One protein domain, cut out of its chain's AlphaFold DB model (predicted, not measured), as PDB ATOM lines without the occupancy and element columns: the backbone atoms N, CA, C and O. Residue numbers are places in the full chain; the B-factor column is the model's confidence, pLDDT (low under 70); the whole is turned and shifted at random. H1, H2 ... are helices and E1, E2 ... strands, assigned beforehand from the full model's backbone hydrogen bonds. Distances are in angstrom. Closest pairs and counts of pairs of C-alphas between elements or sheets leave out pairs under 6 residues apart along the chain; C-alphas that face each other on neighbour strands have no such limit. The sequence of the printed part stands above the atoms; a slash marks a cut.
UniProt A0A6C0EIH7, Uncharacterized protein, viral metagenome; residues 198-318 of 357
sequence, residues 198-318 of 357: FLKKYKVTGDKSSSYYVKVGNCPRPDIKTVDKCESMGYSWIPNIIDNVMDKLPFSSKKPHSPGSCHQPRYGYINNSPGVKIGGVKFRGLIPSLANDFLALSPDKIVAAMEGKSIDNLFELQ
ATOM      1  N   PHE A 198      55.702  18.401   4.747       95.31
ATOM      2  CA  PHE A 198      54.911  17.214   5.070       95.31
ATOM      3  C   PHE A 198      53.745  16.998   4.091       95.31
ATOM      4  O   PHE A 198      53.519  15.879   3.630       95.31
ATOM      5  N   LEU A 199      53.079  18.081   3.673       95.50
ATOM      6  CA  LEU A 199      51.959  18.051   2.718       95.50
ATOM      7  C   LEU A 199      52.375  17.696   1.280       95.50
ATOM      8  O   LEU A 199      51.526  17.573   0.400       95.50
ATOM      9  N   LYS A 200      53.682  17.569   1.023       94.44
ATOM     10  CA  LYS A 200      54.261  17.145  -0.260       94.44
ATOM     11  C   LYS A 200      55.032  15.831  -0.152       94.44
ATOM     12  O   LYS A 200      55.522  15.343  -1.166       94.44
ATOM     13  N   LYS A 201      55.148  15.267   1.057       95.31
ATOM     14  CA  LYS A 201      55.882  14.023   1.313       95.31
ATOM     15  C   LYS A 201      55.316  12.858   0.498       95.31
ATOM     16  O   LYS A 201      56.075  12.022   0.016       95.31
ATOM     17  N   TYR A 202      53.994  12.822   0.325       94.12
ATOM     18  CA  TYR A 202      53.296  11.736  -0.346       94.12
ATOM     19  C   TYR A 202      52.664  12.183  -1.657       94.12
ATOM     20  O   TYR A 202      51.967  13.193  -1.737       94.12
ATOM     21  N   LYS A 203      52.873  11.375  -2.700       92.25
ATOM     22  CA  LYS A 203      52.126  11.489  -3.948       92.25
ATOM     23  C   LYS A 203      50.695  11.005  -3.699       92.25
ATOM     24  O   LYS A 203      50.494   9.852  -3.342       92.25
ATOM     25  N   VAL A 204      49.724  11.883  -3.917       92.81
ATOM     26  CA  VAL A 204      48.285  11.633  -3.716       92.81
ATOM     27  C   VAL A 204      47.579  11.334  -5.051       92.81
ATOM     28  O   VAL A 204      46.544  11.891  -5.387       92.81
ATOM     29  N   THR A 205      48.201  10.507  -5.891       92.12
ATOM     30  CA  THR A 205      47.677  10.066  -7.202       92.12
ATOM     31  C   THR A 205      48.069   8.609  -7.442       92.12
ATOM     32  O   THR A 205      48.923   8.092  -6.719       92.12
ATOM     33  N   GLY A 206      47.492   7.961  -8.454       93.81
ATOM     34  CA  GLY A 206      47.664   6.532  -8.689       93.81
ATOM     35  C   GLY A 206      46.967   5.732  -7.597       93.81
ATOM     36  O   GLY A 206      45.841   6.045  -7.215       93.81
ATOM     37  N   ASP A 207      47.663   4.755  -7.025       92.50
ATOM     38  CA  ASP A 207      47.118   3.916  -5.955       92.50
ATOM     39  C   ASP A 207      46.780   4.694  -4.674       92.50
ATOM     40  O   ASP A 207      46.048   4.202  -3.826       92.50
ATOM     41  N   LYS A 208      47.241   5.944  -4.575       94.00
ATOM     42  CA  LYS A 208      46.974   6.890  -3.483       94.00
ATOM     43  C   LYS A 208      45.959   7.975  -3.840       94.00
ATOM     44  O   LYS A 208      45.882   8.992  -3.149       94.00
ATOM     45  N   SER A 209      45.188   7.815  -4.913       94.44
ATOM     46  CA  SER A 209      44.198   8.814  -5.351       94.44
ATOM     47  C   SER A 209      43.045   9.065  -4.382       94.44
ATOM     48  O   SER A 209      42.395  10.097  -4.484       94.44
ATOM     49  N   SER A 210      42.836   8.179  -3.415       94.31
ATOM     50  CA  SER A 210      41.898   8.347  -2.302       94.31
ATOM     51  C   SER A 210      42.588   8.730  -0.987       94.31
ATOM     52  O   SER A 210      41.939   8.871   0.046       94.31
ATOM     53  N   SER A 211      43.917   8.870  -0.988       95.50
ATOM     54  CA  SER A 211      44.694   9.276   0.188       95.50
ATOM     55  C   SER A 211      44.725  10.794   0.315       95.50
ATOM     56  O   SER A 211      44.845  11.503  -0.686       95.50
ATOM     57  N   TYR A 212      44.667  11.297   1.544       97.00
ATOM     58  CA  TYR A 212      44.589  12.727   1.831       97.00
ATOM     59  C   TYR A 212      45.234  13.056   3.179       97.00
ATOM     60  O   TYR A 212      45.585  12.187   3.971       97.00
ATOM     61  N   TYR A 213      45.397  14.343   3.436       97.19
ATOM     62  CA  TYR A 213      45.853  14.915   4.687       97.19
ATOM     63  C   TYR A 213      44.660  15.493   5.439       97.19
ATOM     64  O   TYR A 213      43.836  16.187   4.846       97.19
ATOM     65  N   VAL A 214      44.587  15.250   6.742       95.81
ATOM     66  CA  VAL A 214      43.565  15.800   7.634       95.81
ATOM     67  C   VAL A 214      44.231  16.587   8.753       95.81
ATOM     68  O   VAL A 214      45.228  16.153   9.323       95.81
ATOM     69  N   LYS A 215      43.718  17.774   9.060       93.62
ATOM     70  CA  LYS A 215      44.176  18.569  10.194       93.62
ATOM     71  C   LYS A 215      43.704  17.896  11.478       93.62
ATOM     72  O   LYS A 215      42.505  17.768  11.699       93.62
ATOM     73  N   VAL A 216      44.644  17.523  12.336       91.19
ATOM     74  CA  VAL A 216      44.361  16.870  13.625       91.19
ATOM     75  C   VAL A 216      44.649  17.768  14.827       91.19
ATOM     76  O   VAL A 216      44.298  17.434  15.950       91.19
ATOM     77  N   GLY A 217      45.284  18.923  14.616       90.31
ATOM     78  CA  GLY A 217      45.583  19.857  15.697       90.31
ATOM     79  C   GLY A 217      46.383  21.063  15.231       90.31
ATOM     80  O   GLY A 217      46.394  21.400  14.042       90.31
ATOM     81  N   ASN A 218      47.069  21.718  16.168       90.56
ATOM     82  CA  ASN A 218      48.036  22.768  15.869       90.56
ATOM     83  C   ASN A 218      49.284  22.620  16.756       90.56
ATOM     84  O   ASN A 218      49.162  22.358  17.947       90.56
ATOM     85  N   CYS A 219      50.462  22.850  16.188       90.00
ATOM     86  CA  CYS A 219      51.741  22.952  16.876       90.00
ATOM     87  C   CYS A 219      52.051  24.426  17.204       90.00
ATOM     88  O   CYS A 219      51.986  25.271  16.300       90.00
ATOM     89  N   PRO A 220      52.430  24.768  18.446       90.50
ATOM     90  CA  PRO A 220      52.914  26.107  18.764       90.50
ATOM     91  C   PRO A 220      54.246  26.394  18.050       90.50
ATOM     92  O   PRO A 220      55.098  25.517  17.909       90.50
ATOM     93  N   ARG A 221      54.427  27.639  17.598       91.19
ATOM     94  CA  ARG A 221      55.639  28.135  16.923       91.19
ATOM     95  C   ARG A 221      56.190  29.377  17.626       91.19
ATOM     96  O   ARG A 221      56.128  30.475  17.071       91.19
ATOM     97  N   PRO A 222      56.719  29.244  18.856       87.31
ATOM     98  CA  PRO A 222      57.298  30.359  19.599       87.31
ATOM     99  C   PRO A 222      58.536  30.951  18.914       87.31
ATOM    100  O   PRO A 222      58.910  32.070  19.248       87.31
ATOM    101  N   ASP A 223      59.152  30.254  17.957       89.88
ATOM    102  CA  ASP A 223      60.223  30.772  17.100       89.88
ATOM    103  C   ASP A 223      59.730  31.824  16.081       89.88
ATOM    104  O   ASP A 223      60.521  32.591  15.531       89.88
ATOM    105  N   ILE A 224      58.415  31.905  15.840       90.81
ATOM    106  CA  ILE A 224      57.787  32.888  14.954       90.81
ATOM    107  C   ILE A 224      57.112  33.969  15.803       90.81
ATOM    108  O   ILE A 224      56.085  33.734  16.433       90.81
ATOM    109  N   LYS A 225      57.689  35.177  15.793       89.50
ATOM    110  CA  LYS A 225      57.257  36.304  16.640       89.50
ATOM    111  C   LYS A 225      56.386  37.351  15.942       89.50
ATOM    112  O   LYS A 225      55.943  38.284  16.602       89.50
ATOM    113  N   THR A 226      56.152  37.232  14.635       89.25
ATOM    114  CA  THR A 226      55.400  38.232  13.861       89.25
ATOM    115  C   THR A 226      54.212  37.614  13.131       89.25
ATOM    116  O   THR A 226      54.304  36.501  12.599       89.25
ATOM    117  N   VAL A 227      53.112  38.372  13.077       87.44
ATOM    118  CA  VAL A 227      51.868  38.004  12.381       87.44
ATOM    119  C   VAL A 227      52.152  37.711  10.909       87.44
ATOM    120  O   VAL A 227      51.867  36.613  10.439       87.44
ATOM    121  N   ASP A 228      52.821  38.635  10.212       88.69
ATOM    122  CA  ASP A 228      53.101  38.516   8.776       88.69
ATOM    123  C   ASP A 228      53.889  37.248   8.435       88.69
ATOM    124  O   ASP A 228      53.560  36.525   7.490       88.69
ATOM    125  N   LYS A 229      54.912  36.919   9.236       92.44
ATOM    126  CA  LYS A 229      55.693  35.694   9.037       92.44
ATOM    127  C   LYS A 229      54.816  34.462   9.251       92.44
ATOM    128  O   LYS A 229      54.841  33.568   8.407       92.44
ATOM    129  N   CYS A 230      54.013  34.436  10.315       91.06
ATOM    130  CA  CYS A 230      53.089  33.341  10.610       91.06
ATOM    131  C   CYS A 230      52.089  33.110   9.460       91.06
ATOM    132  O   CYS A 230      51.996  32.013   8.900       91.06
ATOM    133  N   GLU A 231      51.397  34.163   9.028       89.06
ATOM    134  CA  GLU A 231      50.378  34.080   7.980       89.06
ATOM    135  C   GLU A 231      50.969  33.761   6.599       89.06
ATOM    136  O   GLU A 231      50.366  33.012   5.820       89.06
ATOM    137  N   SER A 232      52.176  34.255   6.295       91.44
ATOM    138  CA  SER A 232      52.877  33.957   5.036       91.44
ATOM    139  C   SER A 232      53.260  32.477   4.885       91.44
ATOM    140  O   SER A 232      53.487  32.005   3.761       91.44
ATOM    141  N   MET A 233      53.316  31.733   5.995       92.00
ATOM    142  CA  MET A 233      53.532  30.281   6.030       92.00
ATOM    143  C   MET A 233      52.222  29.478   5.942       92.00
ATOM    144  O   MET A 233      52.258  28.261   5.747       92.00
ATOM    145  N   GLY A 234      51.070  30.153   6.020       90.12
ATOM    146  CA  GLY A 234      49.742  29.537   6.081       90.12
ATOM    147  C   GLY A 234      49.312  29.138   7.496       90.12
ATOM    148  O   GLY A 234      48.341  28.395   7.650       90.12
ATOM    149  N   TYR A 235      50.027  29.604   8.521       91.94
ATOM    150  CA  TYR A 235      49.737  29.326   9.927       91.94
ATOM    151  C   TYR A 235      48.686  30.299  10.476       91.94
ATOM    152  O   TYR A 235      48.252  31.212   9.772       91.94
ATOM    153  N   SER A 236      48.225  30.060  11.704       89.38
ATOM    154  CA  SER A 236      47.219  30.902  12.364       89.38
ATOM    155  C   SER A 236      47.867  31.683  13.501       89.38
ATOM    156  O   SER A 236      48.539  31.087  14.343       89.38
ATOM    157  N   TRP A 237      47.671  32.998  13.526       88.06
ATOM    158  CA  TRP A 237      48.075  33.841  14.646       88.06
ATOM    159  C   TRP A 237      46.919  33.967  15.635       88.06
ATOM    160  O   TRP A 237      45.801  34.290  15.235       88.06
ATOM    161  N   ILE A 238      47.181  33.716  16.914       85.69
ATOM    162  CA  ILE A 238      46.208  33.924  17.984       85.69
ATOM    163  C   ILE A 238      46.654  35.168  18.760       85.69
ATOM    164  O   ILE A 238      47.692  35.119  19.425       85.69
ATOM    165  N   PRO A 239      45.928  36.297  18.657       79.25
ATOM    166  CA  PRO A 239      46.259  37.491  19.421       79.25
ATOM    167  C   PRO A 239      46.009  37.248  20.914       79.25
ATOM    168  O   PRO A 239      45.103  36.502  21.289       79.25
ATOM    169  N   ASN A 240      46.783  37.908  21.773       76.62
ATOM    170  CA  ASN A 240      46.526  37.875  23.207       76.62
ATOM    171  C   ASN A 240      45.363  38.823  23.547       76.62
ATOM    172  O   ASN A 240      45.553  40.020  23.740       76.62
ATOM    173  N   ILE A 241      44.138  38.291  23.584       68.94
ATOM    174  CA  ILE A 241      42.919  39.083  23.838       68.94
ATOM    175  C   ILE A 241      42.935  39.684  25.253       68.94
ATOM    176  O   ILE A 241      42.370  40.754  25.472       68.94
ATOM    177  N   ILE A 242      43.613  39.028  26.202       67.50
ATOM    178  CA  ILE A 242      43.719  39.500  27.587       67.50
ATOM    179  C   ILE A 242      44.456  40.840  27.639       67.50
ATOM    180  O   ILE A 242      44.022  41.716  28.378       67.50
ATOM    181  N   ASP A 243      45.481  41.049  26.810       64.56
ATOM    182  CA  ASP A 243      46.228  42.314  26.790       64.56
ATOM    183  C   ASP A 243      45.310  43.481  26.368       64.56
ATOM    184  O   ASP A 243      45.226  44.482  27.074       64.56
ATOM    185  N   ASN A 244      44.476  43.291  25.336       62.38
ATOM    186  CA  ASN A 244      43.494  44.295  24.888       62.38
ATOM    187  C   ASN A 244      42.428  44.646  25.946       62.38
ATOM    188  O   ASN A 244      41.848  45.735  25.907       62.38
ATOM    189  N   VAL A 245      42.109  43.713  26.849       67.19
ATOM    190  CA  VAL A 245      41.159  43.930  27.954       67.19
ATOM    191  C   VAL A 245      41.860  44.591  29.139       67.19
ATOM    192  O   VAL A 245      41.328  45.539  29.714       67.19
ATOM    193  N   MET A 246      43.064  44.133  29.479       65.81
ATOM    194  CA  MET A 246      43.856  44.651  30.593       65.81
ATOM    195  C   MET A 246      44.331  46.085  30.341       65.81
ATOM    196  O   MET A 246      44.346  46.879  31.274       65.81
ATOM    197  N   ASP A 247      44.620  46.465  29.095       63.75
ATOM    198  CA  ASP A 247      44.990  47.841  28.728       63.75
ATOM    199  C   ASP A 247      43.855  48.860  28.908       63.75
ATOM    200  O   ASP A 247      44.102  50.062  29.001       63.75
ATOM    201  N   LYS A 248      42.602  48.394  28.984       68.38
ATOM    202  CA  LYS A 248      41.435  49.241  29.271       68.38
ATOM    203  C   LYS A 248      41.178  49.410  30.770       68.38
ATOM    204  O   LYS A 248      40.311  50.201  31.139       68.38
ATOM    205  N   LEU A 249      41.897  48.688  31.637       72.81
ATOM    206  CA  LEU A 249      41.747  48.804  33.086       72.81
ATOM    207  C   LEU A 249      42.654  49.919  33.642       72.81
ATOM    208  O   LEU A 249      43.857  49.919  33.381       72.81
ATOM    209  N   PRO A 250      42.125  50.827  34.486       66.12
ATOM    210  CA  PRO A 250      42.852  52.006  34.972       66.12
ATOM    211  C   PRO A 250      44.051  51.692  35.885       66.12
ATOM    212  O   PRO A 250      44.853  52.579  36.164       66.12
ATOM    213  N   PHE A 251      44.196  50.442  36.339       72.06
ATOM    214  CA  PHE A 251      45.266  49.991  37.239       72.06
ATOM    215  C   PHE A 251      46.318  49.104  36.557       72.06
ATOM    216  O   PHE A 251      47.217  48.591  37.223       72.06
ATOM    217  N   SER A 252      46.213  48.890  35.243       58.31
ATOM    218  CA  SER A 252      47.171  48.063  34.513       58.31
ATOM    219  C   SER A 252      48.455  48.847  34.248       58.31
ATOM    220  O   SER A 252      48.461  49.873  33.563       58.31
ATOM    221  N   SER A 253      49.574  48.373  34.797       57.22
ATOM    222  CA  SER A 253      50.891  48.823  34.365       57.22
ATOM    223  C   SER A 253      51.092  48.375  32.917       57.22
ATOM    224  O   SER A 253      50.922  47.196  32.617       57.22
ATOM    225  N   LYS A 254      51.438  49.314  32.021       54.97
ATOM    226  CA  LYS A 254      51.746  49.054  30.603       54.97
ATOM    227  C   LYS A 254      52.888  48.039  30.492       54.97
ATOM    228  O   LYS A 254      54.055  48.412  30.386       54.97
ATOM    229  N   LYS A 255      52.574  46.746  30.564       53.31
ATOM    230  CA  LYS A 255      53.519  45.682  30.244       53.31
ATOM    231  C   LYS A 255      53.767  45.706  28.735       53.31
ATOM    232  O   LYS A 255      52.868  46.073  27.976       53.31
ATOM    233  N   PRO A 256      54.979  45.346  28.283       53.69
ATOM    234  CA  PRO A 256      55.236  45.188  26.859       53.69
ATOM    235  C   PRO A 256      54.230  44.177  26.297       53.69
ATOM    236  O   PRO A 256      54.139  43.061  26.807       53.69
ATOM    237  N   HIS A 257      53.456  44.602  25.293       55.47
ATOM    238  CA  HIS A 257      52.477  43.764  24.601       55.47
ATOM    239  C   HIS A 257      53.096  42.411  24.249       55.47
ATOM    240  O   HIS A 257      54.134  42.359  23.583       55.47
ATOM    241  N   SER A 258      52.436  41.319  24.639       60.56
ATOM    242  CA  SER A 258      52.704  40.032  24.016       60.56
ATOM    243  C   SER A 258      51.937  40.028  22.695       60.56
ATOM    244  O   SER A 258      50.707  40.028  22.712       60.56
ATOM    245  N   PRO A 259      52.606  40.049  21.528       69.06
ATOM    246  CA  PRO A 259      51.931  40.284  20.250       69.06
ATOM    247  C   PRO A 259      50.925  39.176  19.872       69.06
ATOM    248  O   PRO A 259      50.198  39.313  18.890       69.06
ATOM    249  N   GLY A 260      50.873  38.078  20.632       82.19
ATOM    250  CA  GLY A 260      50.139  36.849  20.342       82.19
ATOM    251  C   GLY A 260      51.083  35.673  20.092       82.19
ATOM    252  O   GLY A 260      52.299  35.777  20.285       82.19
ATOM    253  N   SER A 261      50.527  34.540  19.672       89.31
ATOM    254  CA  SER A 261      51.277  33.315  19.385       89.31
ATOM    255  C   SER A 261      50.958  32.757  18.000       89.31
ATOM    256  O   SER A 261      49.812  32.745  17.548       89.31
ATOM    257  N   CYS A 262      51.990  32.258  17.317       91.06
ATOM    258  CA  CYS A 262      51.833  31.569  16.043       91.06
ATOM    259  C   CYS A 262      51.556  30.075  16.258       91.06
ATOM    260  O   CYS A 262      52.244  29.408  17.033       91.06
ATOM    261  N   HIS A 263      50.584  29.542  15.518       91.81
ATOM    262  CA  HIS A 263      50.174  28.142  15.561       91.81
ATOM    263  C   HIS A 263      50.180  27.535  14.159       91.81
ATOM    264  O   HIS A 263      49.376  27.880  13.288       91.81
ATOM    265  N   GLN A 264      51.094  26.594  13.948       93.38
ATOM    266  CA  GLN A 264      51.167  25.780  12.745       93.38
ATOM    267  C   GLN A 264      50.078  24.699  12.797       93.38
ATOM    268  O   GLN A 264      50.032  23.966  13.775       93.38
ATOM    269  N   PRO A 265      49.221  24.525  11.782       93.38
ATOM    270  CA  PRO A 265      48.317  23.379  11.741       93.38
ATOM    271  C   PRO A 265      49.117  22.071  11.648       93.38
ATOM    272  O   PRO A 265      50.068  21.977  10.872       93.38
ATOM    273  N   ARG A 266      48.711  21.078  12.443       93.31
ATOM    274  CA  ARG A 266      49.276  19.726  12.468       93.31
ATOM    275  C   ARG A 266      48.388  18.815  11.631       93.31
ATOM    276  O   ARG A 266      47.193  18.703  11.913       93.31
ATOM    277  N   TYR A 267      48.960  18.180  10.616       94.94
ATOM    278  CA  TYR A 267      48.251  17.264   9.727       94.94
ATOM    279  C   TYR A 267      48.637  15.809   9.980       94.94
ATOM    280  O   TYR A 267      49.793  15.505  10.258       94.94
ATOM    281  N   GLY A 268      47.675  14.910   9.819       94.56
ATOM    282  CA  GLY A 268      47.901  13.487   9.614       94.56
ATOM    283  C   GLY A 268      47.687  13.129   8.145       94.56
ATOM    284  O   GLY A 268      46.757  13.633   7.522       94.56
ATOM    285  N   TYR A 269      48.548  12.293   7.577       95.88
ATOM    286  CA  TYR A 269      48.357  11.682   6.266       95.88
ATOM    287  C   TYR A 269      47.610  10.359   6.434       95.88
ATOM    288  O   TYR A 269      48.098   9.483   7.145       95.88
ATOM    289  N   ILE A 270      46.460  10.224   5.777       93.31
ATOM    290  CA  ILE A 270      45.678   8.990   5.696       93.31
ATOM    291  C   ILE A 270      46.067   8.260   4.409       93.31
ATOM    292  O   ILE A 270      45.874   8.791   3.310       93.31
ATOM    293  N   ASN A 271      46.605   7.049   4.537       92.69
ATOM    294  CA  ASN A 271      46.969   6.210   3.405       92.69
ATOM    295  C   ASN A 271      45.850   5.216   3.067       92.69
ATOM    296  O   ASN A 271      45.766   4.150   3.665       92.69
ATOM    297  N   ASN A 272      45.066   5.535   2.041       91.00
ATOM    298  CA  ASN A 272      43.986   4.685   1.524       91.00
ATOM    299  C   ASN A 272      44.421   3.874   0.289       91.00
ATOM    300  O   ASN A 272      43.631   3.656  -0.631       91.00
ATOM    301  N   SER A 273      45.700   3.489   0.220       91.25
ATOM    302  CA  SER A 273      46.187   2.630  -0.866       91.25
ATOM    303  C   SER A 273      45.509   1.259  -0.812       91.25
ATOM    304  O   SER A 273      45.394   0.701   0.278       91.25
ATOM    305  N   PRO A 274      45.124   0.656  -1.952       89.88
ATOM    306  CA  PRO A 274      44.404  -0.604  -1.938       89.88
ATOM    307  C   PRO A 274      45.281  -1.770  -1.496       89.88
ATOM    308  O   PRO A 274      46.460  -1.902  -1.876       89.88
ATOM    309  N   GLY A 275      44.607  -2.697  -0.830       86.75
ATOM    310  CA  GLY A 275      45.096  -4.029  -0.568       86.75
ATOM    311  C   GLY A 275      45.897  -4.209   0.707       86.75
ATOM    312  O   GLY A 275      46.177  -3.282   1.458       86.75
ATOM    313  N   VAL A 276      46.334  -5.449   0.896       83.50
ATOM    314  CA  VAL A 276      47.167  -5.890   2.012       83.50
ATOM    315  C   VAL A 276      48.290  -6.780   1.485       83.50
ATOM    316  O   VAL A 276      48.150  -7.448   0.455       83.50
ATOM    317  N   LYS A 277      49.435  -6.777   2.170       80.81
ATOM    318  CA  LYS A 277      50.523  -7.725   1.907       80.81
ATOM    319  C   LYS A 277      50.393  -8.909   2.863       80.81
ATOM    320  O   LYS A 277      50.545  -8.727   4.065       80.81
ATOM    321  N   ILE A 278      50.166 -10.109   2.331       75.69
ATOM    322  CA  ILE A 278      50.126 -11.363   3.099       75.69
ATOM    323  C   ILE A 278      51.167 -12.305   2.496       75.69
ATOM    324  O   ILE A 278      51.129 -12.589   1.301       75.69
ATOM    325  N   GLY A 279      52.142 -12.747   3.298       75.69
ATOM    326  CA  GLY A 279      53.188 -13.674   2.839       75.69
ATOM    327  C   GLY A 279      54.024 -13.159   1.656       75.69
ATOM    328  O   GLY A 279      54.447 -13.944   0.817       75.69
ATOM    329  N   GLY A 280      54.213 -11.838   1.537       77.69
ATOM    330  CA  GLY A 280      54.939 -11.207   0.423       77.69
ATOM    331  C   GLY A 280      54.106 -10.957  -0.841       77.69
ATOM    332  O   GLY A 280      54.529 -10.182  -1.698       77.69
ATOM    333  N   VAL A 281      52.898 -11.521  -0.938       79.38
ATOM    334  CA  VAL A 281      51.964 -11.281  -2.048       79.38
ATOM    335  C   VAL A 281      51.043 -10.111  -1.699       79.38
ATOM    336  O   VAL A 281      50.479 -10.052  -0.605       79.38
ATOM    337  N   LYS A 282      50.896  -9.148  -2.619       81.88
ATOM    338  CA  LYS A 282      49.996  -7.996  -2.453       81.88
ATOM    339  C   LYS A 282      48.648  -8.303  -3.108       81.88
ATOM    340  O   LYS A 282      48.558  -8.325  -4.332       81.88
ATOM    341  N   PHE A 283      47.610  -8.485  -2.300       87.19
ATOM    342  CA  PHE A 283      46.230  -8.617  -2.770       87.19
ATOM    343  C   PHE A 283      45.572  -7.244  -2.741       87.19
ATOM    344  O   PHE A 283      45.630  -6.596  -1.703       87.19
ATOM    345  N   ARG A 284      44.997  -6.777  -3.858       90.81
ATOM    346  CA  ARG A 284      44.545  -5.377  -4.016       90.81
ATOM    347  C   ARG A 284      43.042  -5.198  -4.251       90.81
ATOM    348  O   ARG A 284      42.615  -4.057  -4.359       90.81
ATOM    349  N   GLY A 285      42.261  -6.280  -4.292       87.81
ATOM    350  CA  GLY A 285      40.804  -6.217  -4.446       87.81
ATOM    351  C   GLY A 285      40.062  -5.586  -3.264       87.81
ATOM    352  O   GLY A 285      40.657  -5.155  -2.271       87.81
ATOM    353  N   LEU A 286      38.733  -5.574  -3.346       86.38
ATOM    354  CA  LEU A 286      37.877  -5.018  -2.294       86.38
ATOM    355  C   LEU A 286      38.049  -5.725  -0.939       86.38
ATOM    356  O   LEU A 286      38.261  -5.057   0.066       86.38
ATOM    357  N   ILE A 287      37.990  -7.060  -0.901       85.88
ATOM    358  CA  ILE A 287      38.105  -7.842   0.343       85.88
ATOM    359  C   ILE A 287      39.427  -7.560   1.078       85.88
ATOM    360  O   ILE A 287      39.378  -7.207   2.256       85.88
ATOM    361  N   PRO A 288      40.608  -7.677   0.437       86.75
ATOM    362  CA  PRO A 288      41.871  -7.383   1.108       86.75
ATOM    363  C   PRO A 288      42.005  -5.912   1.521       86.75
ATOM    364  O   PRO A 288      42.635  -5.636   2.536       86.75
ATOM    365  N   SER A 289      41.411  -4.977   0.770       86.12
ATOM    366  CA  SER A 289      41.403  -3.555   1.142       86.12
ATOM    367  C   SER A 289      40.547  -3.308   2.386       86.12
ATOM    368  O   SER A 289      41.030  -2.716   3.343       86.12
ATOM    369  N   LEU A 290      39.333  -3.868   2.441       84.12
ATOM    370  CA  LEU A 290      38.476  -3.793   3.627       84.12
ATOM    371  C   LEU A 290      39.140  -4.440   4.842       84.12
ATOM    372  O   LEU A 290      39.089  -3.888   5.934       84.12
ATOM    373  N   ALA A 291      39.787  -5.595   4.667       83.25
ATOM    374  CA  ALA A 291      40.532  -6.232   5.747       83.25
ATOM    375  C   ALA A 291      41.651  -5.319   6.273       83.25
ATOM    376  O   ALA A 291      41.822  -5.204   7.484       83.25
ATOM    377  N   ASN A 292      42.378  -4.635   5.382       83.50
ATOM    378  CA  ASN A 292      43.386  -3.651   5.771       83.50
ATOM    379  C   ASN A 292      42.772  -2.475   6.548       83.50
ATOM    380  O   ASN A 292      43.314  -2.088   7.579       83.50
ATOM    381  N   ASP A 293      41.622  -1.962   6.108       81.25
ATOM    382  CA  ASP A 293      40.911  -0.872   6.786       81.25
ATOM    383  C   ASP A 293      40.394  -1.297   8.169       81.25
ATOM    384  O   ASP A 293      40.541  -0.563   9.144       81.25
ATOM    385  N   PHE A 294      39.858  -2.513   8.306       80.69
ATOM    386  CA  PHE A 294      39.459  -3.060   9.607       80.69
ATOM    387  C   PHE A 294      40.650  -3.226  10.554       80.69
ATOM    388  O   PHE A 294      40.547  -2.886  11.731       80.69
ATOM    389  N   LEU A 295      41.790  -3.710  10.053       80.88
ATOM    390  CA  LEU A 295      43.024  -3.796  10.839       80.88
ATOM    391  C   LEU A 295      43.561  -2.409  11.212       80.88
ATOM    392  O   LEU A 295      44.155  -2.253  12.273       80.88
ATOM    393  N   ALA A 296      43.324  -1.392  10.383       79.50
ATOM    394  CA  ALA A 296      43.663  -0.010  10.705       79.50
ATOM    395  C   ALA A 296      42.813   0.568  11.847       79.50
ATOM    396  O   ALA A 296      43.256   1.485  12.538       79.50
ATOM    397  N   LEU A 297      41.618   0.015  12.063       81.75
ATOM    398  CA  LEU A 297      40.704   0.364  13.150       81.75
ATOM    399  C   LEU A 297      40.889  -0.515  14.396       81.75
ATOM    400  O   LEU A 297      40.033  -0.503  15.283       81.75
ATOM    401  N   SER A 298      41.974  -1.287  14.501       82.25
ATOM    402  CA  SER A 298      42.220  -2.061  15.716       82.25
ATOM    403  C   SER A 298      42.461  -1.135  16.922       82.25
ATOM    404  O   SER A 298      42.981  -0.024  16.767       82.25
ATOM    405  N   PRO A 299      42.092  -1.557  18.148       76.62
ATOM    406  CA  PRO A 299      42.172  -0.694  19.326       76.62
ATOM    407  C   PRO A 299      43.561  -0.096  19.574       76.62
ATOM    408  O   PRO A 299      43.658   1.076  19.916       76.62
ATOM    409  N   ASP A 300      44.640  -0.855  19.358       77.81
ATOM    410  CA  ASP A 300      46.017  -0.367  19.507       77.81
ATOM    411  C   ASP A 300      46.344   0.756  18.515       77.81
ATOM    412  O   ASP A 300      47.022   1.717  18.874       77.81
ATOM    413  N   LYS A 301      45.826   0.672  17.284       80.75
ATOM    414  CA  LYS A 301      45.986   1.711  16.264       80.75
ATOM    415  C   LYS A 301      45.158   2.940  16.588       80.75
ATOM    416  O   LYS A 301      45.676   4.048  16.500       80.75
ATOM    417  N   ILE A 302      43.919   2.764  17.039       76.25
ATOM    418  CA  ILE A 302      43.086   3.879  17.501       76.25
ATOM    419  C   ILE A 302      43.771   4.597  18.667       76.25
ATOM    420  O   ILE A 302      43.926   5.815  18.617       76.25
ATOM    421  N   VAL A 303      44.247   3.860  19.676       74.44
ATOM    422  CA  VAL A 303      44.974   4.433  20.817       74.44
ATOM    423  C   VAL A 303      46.248   5.131  20.349       74.44
ATOM    424  O   VAL A 303      46.469   6.277  20.719       74.44
ATOM    425  N   ALA A 304      47.042   4.515  19.470       77.94
ATOM    426  CA  ALA A 304      48.231   5.152  18.910       77.94
ATOM    427  C   ALA A 304      47.892   6.462  18.177       77.94
ATOM    428  O   ALA A 304      48.563   7.470  18.389       77.94
ATOM    429  N   ALA A 305      46.829   6.492  17.368       74.88
ATOM    430  CA  ALA A 305      46.374   7.708  16.700       74.88
ATOM    431  C   ALA A 305      45.909   8.778  17.704       74.88
ATOM    432  O   ALA A 305      46.264   9.948  17.552       74.88
ATOM    433  N   MET A 306      45.174   8.384  18.751       72.88
ATOM    434  CA  MET A 306      44.745   9.272  19.841       72.88
ATOM    435  C   MET A 306      45.929   9.828  20.644       72.88
ATOM    436  O   MET A 306      45.903  10.983  21.053       72.88
ATOM    437  N   GLU A 307      46.991   9.040  20.815       78.19
ATOM    438  CA  GLU A 307      48.258   9.449  21.434       78.19
ATOM    439  C   GLU A 307      49.138  10.300  20.501       78.19
ATOM    440  O   GLU A 307      50.243  10.697  20.872       78.19
ATOM    441  N   GLY A 308      48.692  10.571  19.271       74.44
ATOM    442  CA  GLY A 308      49.478  11.316  18.296       74.44
ATOM    443  C   GLY A 308      50.708  10.545  17.800       74.44
ATOM    444  O   GLY A 308      51.753  11.137  17.517       74.44
ATOM    445  N   LYS A 309      50.617   9.218  17.698       82.75
ATOM    446  CA  LYS A 309      51.650   8.360  17.111       82.75
ATOM    447  C   LYS A 309      51.294   8.017  15.666       82.75
ATOM    448  O   LYS A 309      50.134   7.824  15.309       82.75
ATOM    449  N   SER A 310      52.323   7.940  14.828       86.44
ATOM    450  CA  SER A 310      52.185   7.395  13.478       86.44
ATOM    451  C   SER A 310      51.938   5.888  13.544       86.44
ATOM    452  O   SER A 310      52.445   5.200  14.429       86.44
ATOM    453  N   ILE A 311      51.182   5.384  12.577       85.75
ATOM    454  CA  ILE A 311      50.890   3.975  12.366       85.75
ATOM    455  C   ILE A 311      51.452   3.587  11.006       85.75
ATOM    456  O   ILE A 311      51.013   4.101   9.971       85.75
ATOM    457  N   ASP A 312      52.396   2.654  11.014       83.12
ATOM    458  CA  ASP A 312      53.073   2.203   9.805       83.12
ATOM    459  C   ASP A 312      52.093   1.866   8.678       83.12
ATOM    460  O   ASP A 312      51.142   1.104   8.849       83.12
ATOM    461  N   ASN A 313      52.359   2.447   7.507       80.06
ATOM    462  CA  ASN A 313      51.606   2.282   6.261       80.06
ATOM    463  C   ASN A 313      50.131   2.719   6.271       80.06
ATOM    464  O   ASN A 313      49.498   2.596   5.226       80.06
ATOM    465  N   LEU A 314      49.594   3.264   7.363       85.38
ATOM    466  CA  LEU A 314      48.180   3.654   7.460       85.38
ATOM    467  C   LEU A 314      48.010   5.142   7.748       85.38
ATOM    468  O   LEU A 314      47.251   5.836   7.075       85.38
ATOM    469  N   PHE A 315      48.751   5.633   8.735       89.25
ATOM    470  CA  PHE A 315      48.612   6.983   9.246       89.25
ATOM    471  C   PHE A 315      49.983   7.548   9.579       89.25
ATOM    472  O   PHE A 315      50.693   6.999  10.415       89.25
ATOM    473  N   GLU A 316      50.364   8.669   8.981       92.69
ATOM    474  CA  GLU A 316      51.552   9.384   9.446       92.69
ATOM    475  C   GLU A 316      51.169  10.726  10.029       92.69
ATOM    476  O   GLU A 316      50.490  11.512   9.377       92.69
ATOM    477  N   LEU A 317      51.663  11.020  11.225       91.62
ATOM    478  CA  LEU A 317      51.452  12.306  11.852       91.62
ATOM    479  C   LEU A 317      52.629  13.254  11.627       91.62
ATOM    480  O   LEU A 317      53.785  12.928  11.916       91.62
ATOM    481  N   GLN A 318      52.315  14.474  11.193       92.12
ATOM    482  CA  GLN A 318      53.267  15.573  11.130       92.12
ATOM    483  C   GLN A 318      53.866  15.836  12.514       92.12
ATOM    484  O   GLN A 318      53.148  16.031  13.502       92.12
TER     485      GLN A 318
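What this domain is: This is residues 198 to 318 of the 357 residues of an uncharacterized protein of viral metagenome (UniProt A0A6C0EIH7). The domain is a long, thin rod with a twisted ladder of antiparallel strands in its middle, where the long strand E3 is paired along most of its length with E1. Toward one end H1 covers the short strand E2, and beyond them H2 and the loop of residues 247 to 260 make the tip; toward the other end lie the hairpin E4 and E5 and H3, from which the chain folds back through H4 to pair E6 with E3. The printed part has 121 residues with four named helices and six named strands, in the order E1 H1 E2 H2 E3 E4 E5 H3 H4 E6, of the mixed class. It is extended, with a radius of gyration of the C-alphas of 21.5 A and spans of 72 by 30 by 19 A.

Where its parts are: Residues 198 to 211 hold no named element. E1, residues 212 to 220, begins at C-alpha 212 (44.589, 12.727, 1.831), runs 23.1 A and bends by 59 degrees at residue 216. H1 is residues 227 to 232, E2 residues 236 to 238 and H2 residues 241 to 246. E3, residues 261 to 270, runs 28.5 A from C-alpha 261 (51.277, 33.315, 19.385). E4 is residues 276 to 278 and E5 residues 281 to 283. H3, residues 286 to 296, measures 15.1 A, and H4, residues 299 to 306, 10.3 A. E6, residues 315 to 317, ends at C-alpha 317 (51.452, 12.306, 11.852).

How they stand to each other: The branched, strongly twisted sheet has E3 with three antiparallel neighbours in staggered pairing. E1 lies on one side, beside residues 263 to 270, with N 214 and O 268 2.8 A apart. On the other side lie E2, beside 261 to 263, with N 236 and O 263 at 2.9 A, and E6, beside 268 to 270, with N 269 and O 316 at 2.8 A. H1 is on this sheet at a height of 8.4 A, over E2 and only just not over E3, on which 2 of its 6 C-alphas fall; its closest C-alpha pair with E2 is Val 227 and Trp 237, 6.1 A. H4 only grazes the sheet with residues 301 to 306. H2 is not on it. In the hairpin E4 and E5, N 276 and O 283 are 2.9 A apart. The closest C-alphas of E4 and H3 are those of Val 276 and Pro 288, 5.6 A. H3 and H4 are close but not clearly touching, with C-alphas 296 and 302 7.9 A apart, at a steep tilt of 67 degrees. In H1, H2, H3 and H4 every O i to N i+4 pair is within hydrogen-bond range.

The domain as a whole: The C-alphas of Pro 250 and Val 281, the two farthest apart, are 73.9 A apart. The printed part has no cut. The link from H2 to E3, 14 residues, is long. The mean pLDDT of the printed part is 83.7; residues 241 to 248, residue 250 and residues 252 to 259 are under 70.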